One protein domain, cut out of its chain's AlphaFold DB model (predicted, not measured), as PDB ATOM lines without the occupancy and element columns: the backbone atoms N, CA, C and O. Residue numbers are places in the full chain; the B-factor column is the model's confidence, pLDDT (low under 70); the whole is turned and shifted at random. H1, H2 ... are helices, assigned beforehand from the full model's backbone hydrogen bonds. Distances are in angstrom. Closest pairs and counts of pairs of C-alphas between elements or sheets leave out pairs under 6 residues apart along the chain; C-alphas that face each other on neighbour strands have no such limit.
ATOM      1  N   VAL A   6      10.633   9.435 -44.217       74.44
ATOM      2  CA  VAL A   6      10.169   8.366 -45.123       74.44
ATOM      3  C   VAL A   6      11.209   7.242 -45.230       74.44
ATOM      4  O   VAL A   6      10.857   6.065 -45.219       74.44
ATOM      5  N   ALA A   7      12.501   7.579 -45.236       72.31
ATOM      6  CA  ALA A   7      13.598   6.608 -45.250       72.31
ATOM      7  C   ALA A   7      13.778   5.863 -43.911       72.31
ATOM      8  O   ALA A   7      14.522   4.882 -43.821       72.31
ATOM      9  N   ALA A   8      13.084   6.307 -42.864       73.25
ATOM     10  CA  ALA A   8      12.986   5.604 -41.595       73.25
ATOM     11  C   ALA A   8      12.035   4.383 -41.687       73.25
ATOM     12  O   ALA A   8      12.064   3.492 -40.845       73.25
ATOM     13  N   ASN A   9      11.214   4.268 -42.733       81.12
ATOM     14  CA  ASN A   9      10.328   3.119 -42.886       81.12
ATOM     15  C   ASN A   9      11.119   1.794 -43.008       81.12
ATOM     16  O   ASN A   9      12.008   1.644 -43.852       81.12
ATOM     17  N   SER A  10      10.776   0.817 -42.166       80.31
ATOM     18  CA  SER A  10      11.467  -0.474 -42.076       80.31
ATOM     19  C   SER A  10      11.363  -1.306 -43.358       80.31
ATOM     20  O   SER A  10      12.314  -2.001 -43.709       80.31
ATOM     21  N   GLU A  11      10.254  -1.204 -44.088       84.00
ATOM     22  CA  GLU A  11      10.032  -1.922 -45.346       84.00
ATOM     23  C   GLU A  11      10.843  -1.313 -46.493       84.00
ATOM     24  O   GLU A  11      11.466  -2.030 -47.279       84.00
ATOM     25  N   ILE A  12      10.917   0.021 -46.544       84.06
ATOM     26  CA  ILE A  12      11.780   0.736 -47.494       84.06
ATOM     27  C   ILE A  12      13.236   0.324 -47.273       84.06
ATOM     28  O   ILE A  12      13.918  -0.061 -48.222       84.06
ATOM     29  N   ARG A  13      13.700   0.309 -46.019       83.12
ATOM     30  CA  ARG A  13      15.064  -0.122 -45.682       83.12
ATOM     31  C   ARG A  13      15.370  -1.530 -46.173       83.12
ATOM     32  O   ARG A  13      16.382  -1.704 -46.839       83.12
ATOM     33  N   LYS A  14      14.503  -2.512 -45.905       85.06
ATOM     34  CA  LYS A  14      14.699  -3.902 -46.362       85.06
ATOM     35  C   LYS A  14      14.862  -3.990 -47.879       85.06
ATOM     36  O   LYS A  14      15.786  -4.642 -48.355       85.06
ATOM     37  N   LYS A  15      14.008  -3.294 -48.637       86.50
ATOM     38  CA  LYS A  15      14.101  -3.261 -50.105       86.50
ATOM     39  C   LYS A  15      15.407  -2.639 -50.577       86.50
ATOM     40  O   LYS A  15      16.026  -3.170 -51.492       86.50
ATOM     41  N   PHE A  16      15.859  -1.561 -49.945       84.56
ATOM     42  CA  PHE A  16      17.135  -0.954 -50.306       84.56
ATOM     43  C   PHE A  16      18.323  -1.846 -49.938       84.56
ATOM     44  O   PHE A  16      19.194  -2.016 -50.779       84.56
ATOM     45  N   PHE A  17      18.336  -2.486 -48.767       85.12
ATOM     46  CA  PHE A  17      19.381  -3.452 -48.406       85.12
ATOM     47  C   PHE A  17      19.410  -4.672 -49.340       85.12
ATOM     48  O   PHE A  17      20.486  -5.148 -49.671       85.12
ATOM     49  N   SER A  18      18.270  -5.116 -49.884       85.88
ATOM     50  CA  SER A  18      18.254  -6.177 -50.913       85.88
ATOM     51  C   SER A  18      18.941  -5.791 -52.236       85.88
ATOM     52  O   SER A  18      19.222  -6.646 -53.072       85.88
ATOM     53  N   LEU A  19      19.219  -4.501 -52.458       85.69
ATOM     54  CA  LEU A  19      20.013  -4.047 -53.602       85.69
ATOM     55  C   LEU A  19      21.519  -4.212 -53.360       85.69
ATOM     56  O   LEU A  19      22.280  -4.143 -54.325       85.69
ATOM     57  N   GLU A  20      21.959  -4.469 -52.124       86.19
ATOM     58  CA  GLU A  20      23.366  -4.781 -51.846       86.19
ATOM     59  C   GLU A  20      23.799  -6.086 -52.515       86.19
ATOM     60  O   GLU A  20      24.891  -6.146 -53.079       86.19
ATOM     61  N   ASP A  21      22.892  -7.061 -52.615       84.56
ATOM     62  CA  ASP A  21      23.102  -8.308 -53.363       84.56
ATOM     63  C   ASP A  21      23.332  -8.066 -54.866       84.56
ATOM     64  O   ASP A  21      23.915  -8.893 -55.565       84.56
ATOM     65  N   LYS A  22      22.899  -6.908 -55.381       86.62
ATOM     66  CA  LYS A  22      23.121  -6.473 -56.769       86.62
ATOM     67  C   LYS A  22      24.386  -5.621 -56.929       86.62
ATOM     68  O   LYS A  22      24.600  -5.053 -57.998       86.62
ATOM     69  N   GLY A  23      25.210  -5.516 -55.884       88.69
ATOM     70  CA  GLY A  23      26.484  -4.796 -55.885       88.69
ATOM     71  C   GLY A  23      26.396  -3.313 -55.513       88.69
ATOM     72  O   GLY A  23      27.395  -2.600 -55.621       88.69
ATOM     73  N   TYR A  24      25.235  -2.820 -55.070       85.94
ATOM     74  CA  TYR A  24      25.103  -1.439 -54.599       85.94
ATOM     75  C   TYR A  24      25.578  -1.312 -53.148       85.94
ATOM     76  O   TYR A  24      25.254  -2.141 -52.314       85.94
ATOM     77  N   LYS A  25      26.308  -0.246 -52.804       82.38
ATOM     78  CA  LYS A  25      26.653   0.046 -51.402       82.38
ATOM     79  C   LYS A  25      25.568   0.911 -50.773       82.38
ATOM     80  O   LYS A  25      25.404   2.072 -51.169       82.38
ATOM     81  N   ILE A  26      24.837   0.377 -49.798       82.94
ATOM     82  CA  ILE A  26      23.721   1.081 -49.169       82.94
ATOM     83  C   ILE A  26      24.145   1.560 -47.783       82.94
ATOM     84  O   ILE A  26      24.429   0.796 -46.873       82.94
ATOM     85  N   PHE A  27      24.130   2.879 -47.601       81.19
ATOM     86  CA  PHE A  27      24.380   3.499 -46.305       81.19
ATOM     87  C   PHE A  27      23.074   4.050 -45.744       81.19
ATOM     88  O   PHE A  27      22.517   5.017 -46.282       81.19
ATOM     89  N   ALA A  28      22.594   3.426 -44.668       80.56
ATOM     90  CA  ALA A  28      21.432   3.870 -43.910       80.56
ATOM     91  C   ALA A  28      21.846   4.134 -42.448       80.56
ATOM     92  O   ALA A  28      22.185   3.185 -41.738       80.56
ATOM     93  N   PRO A  29      21.821   5.392 -41.973       78.06
ATOM     94  CA  PRO A  29      22.151   5.717 -40.591       78.06
ATOM     95  C   PRO A  29      21.116   5.115 -39.628       78.06
ATOM     96  O   PRO A  29      20.047   4.656 -40.044       78.06
ATOM     97  N   ALA A  30      21.420   5.079 -38.329       79.50
ATOM     98  CA  ALA A  30      20.464   4.599 -37.333       79.50
ATOM     99  C   ALA A  30      19.163   5.420 -37.392       79.50
ATOM    100  O   ALA A  30      19.187   6.615 -37.665       79.50
ATOM    101  N   MET A  31      18.033   4.782 -37.088       76.25
ATOM    102  CA  MET A  31      16.695   5.384 -37.163       76.25
ATOM    103  C   MET A  31      16.577   6.740 -36.455       76.25
ATOM    104  O   MET A  31      16.008   7.674 -37.009       76.25
ATOM    105  N   LYS A  32      17.198   6.864 -35.275       78.50
ATOM    106  CA  LYS A  32      17.264   8.103 -34.483       78.50
ATOM    107  C   LYS A  32      17.930   9.286 -35.199       78.50
ATOM    108  O   LYS A  32      17.752  10.420 -34.780       78.50
ATOM    109  N   TYR A  33      18.709   9.017 -36.247       78.19
ATOM    110  CA  TYR A  33      19.400  10.026 -37.044       78.19
ATOM    111  C   TYR A  33      18.726  10.299 -38.393       78.19
ATOM    112  O   TYR A  33      19.183  11.165 -39.130       78.19
ATOM    113  N   CYS A  34      17.673   9.556 -38.750       77.81
ATOM    114  CA  CYS A  34      16.957   9.759 -40.011       77.81
ATOM    115  C   CYS A  34      15.904  10.864 -39.942       77.81
ATOM    116  O   CYS A  34      15.514  11.368 -40.988       77.81
ATOM    117  N   THR A  35      15.439  11.219 -38.746       77.19
ATOM    118  CA  THR A  35      14.545  12.360 -38.505       77.19
ATOM    119  C   THR A  35      15.347  13.613 -38.179       77.19
ATOM    120  O   THR A  35      16.527  13.510 -37.846       77.19
ATOM    121  N   ASP A  36      14.706  14.779 -38.209       77.50
ATOM    122  CA  ASP A  36      15.346  16.045 -37.851       77.50
ATOM    123  C   ASP A  36      15.936  15.972 -36.436       77.50
ATOM    124  O   ASP A  36      15.261  15.600 -35.472       77.50
ATOM    125  N   ASN A  37      17.235  16.256 -36.320       83.81
ATOM    126  CA  ASN A  37      17.968  16.197 -35.060       83.81
ATOM    127  C   ASN A  37      19.135  17.195 -35.051       83.81
ATOM    128  O   ASN A  37      19.713  17.513 -36.090       83.81
ATOM    129  N   ALA A  38      19.524  17.647 -33.857       87.62
ATOM    130  CA  ALA A  38      20.621  18.601 -33.692       87.62
ATOM    131  C   ALA A  38      21.981  18.046 -34.155       87.62
ATOM    132  O   ALA A  38      22.822  18.804 -34.628       87.62
ATOM    133  N   SER A  39      22.199  16.725 -34.072       86.56
ATOM    134  CA  SER A  39      23.450  16.108 -34.538       86.56
ATOM    135  C   SER A  39      23.663  16.242 -36.048       86.56
ATOM    136  O   SER A  39      24.806  16.361 -36.479       86.56
ATOM    137  N   MET A  40      22.591  16.280 -36.845       85.75
ATOM    138  CA  MET A  40      22.664  16.541 -38.282       85.75
ATOM    139  C   MET A  40      23.190  17.954 -38.539       85.75
ATOM    140  O   MET A  40      24.156  18.114 -39.279       85.75
ATOM    141  N   ILE A  41      22.610  18.956 -37.872       88.81
ATOM    142  CA  ILE A  41      23.027  20.359 -37.997       88.81
ATOM    143  C   ILE A  41      24.482  20.538 -37.545       88.81
ATOM    144  O   ILE A  41      25.281  21.134 -38.264       88.81
ATOM    145  N   ALA A  42      24.859  19.952 -36.405       87.88
ATOM    146  CA  ALA A  42      26.227  20.007 -35.893       87.88
ATOM    147  C   ALA A  42      27.240  19.345 -36.844       87.88
ATOM    148  O   ALA A  42      28.316  19.893 -37.079       87.88
ATOM    149  N   SER A  43      26.895  18.192 -37.428       87.88
ATOM    150  CA  SER A  43      27.743  17.531 -38.425       87.88
ATOM    151  C   SER A  43      27.910  18.394 -39.672       87.88
ATOM    152  O   SER A  43      29.023  18.502 -40.180       87.88
ATOM    153  N   SER A  44      26.832  19.007 -40.166       87.88
ATOM    154  CA  SER A  44      26.898  19.916 -41.311       87.88
ATOM    155  C   SER A  44      27.806  21.109 -41.026       87.88
ATOM    156  O   SER A  44      28.661  21.402 -41.854       87.88
ATOM    157  N   ALA A  45      27.691  21.732 -39.849       88.38
ATOM    158  CA  ALA A  45      28.555  22.840 -39.443       88.38
ATOM    159  C   ALA A  45      30.034  22.424 -39.337       88.38
ATOM    160  O   ALA A  45      30.905  23.131 -39.830       88.38
ATOM    161  N   TYR A  46      30.327  21.250 -38.765       87.81
ATOM    162  CA  TYR A  46      31.700  20.748 -38.635       87.81
ATOM    163  C   TYR A  46      32.384  20.512 -39.993       87.81
ATOM    164  O   TYR A  46      33.566  20.813 -40.154       87.81
ATOM    165  N   PHE A  47      31.656  19.976 -40.980       88.50
ATOM    166  CA  PHE A  47      32.202  19.730 -42.322       88.50
ATOM    167  C   PHE A  47      32.179  20.962 -43.237       88.50
ATOM    168  O   PHE A  47      32.813  20.941 -44.296       88.50
ATOM    169  N   LEU A  48      31.489  22.037 -42.852       85.12
ATOM    170  CA  LEU A  48      31.436  23.286 -43.605       85.12
ATOM    171  C   LEU A  48      32.725  24.099 -43.388       85.12
ATOM    172  O   LEU A  48      32.741  25.060 -42.634       85.12
TER     173      LEU A  48
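Overview. This is residues 6 to 48 of the 63 residues of the protein "Probable tRNA threonylcarbamoyladenosine biosynthesis protein Gcp" of Clostridium sp. CAG:306 (UniProt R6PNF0). Starting from the first printed residue, you meet two short helices, H1 and H2, at opposite ends of an elongated model, strung together by a long link that folds back in a wide turn near Lys 22 and then crosses between them. The two helices point roughly the same way, and H2 sticks out with residues 36 to 48. The printed part has 43 residues with two named helices, H1 then H2, and no named strand; the class is all helix, though only 18 of the 43 residues are in named elements. The whole is loose, with a radius of gyration of the C-alphas of 12.9 A, and spans 34 by 20 by 12 A.

Arrangement. Look first at H1, residues 10 to 17, and then go on to H2, residues 38 to 47: the two are apart, with no C-alpha of the one within 8 A of the other. In both helices every O i to N i+4 pair is within hydrogen-bond range. Residues 36 to 48, of which 38 to 47 belong to H2, stand free.

Along the chain. Find C-alpha 10 at (11.467, -0.474, -42.076); from there H1 runs 10.6 A to C-alpha 17 at (19.381, -3.452, -48.406). H2 begins at C-alpha 38 and runs 14.5 A to C-alpha 47 at (32.202, 19.730, -42.322).

Size, cuts and confidence. The two C-alphas farthest apart are those of Asp 21 and Ala 45, at 34.5 A. The link from H1 to H2, residues 18 to 37, is long. The printed part has no cut. The mean pLDDT of the printed part is 83.1, and no printed residue is under 70.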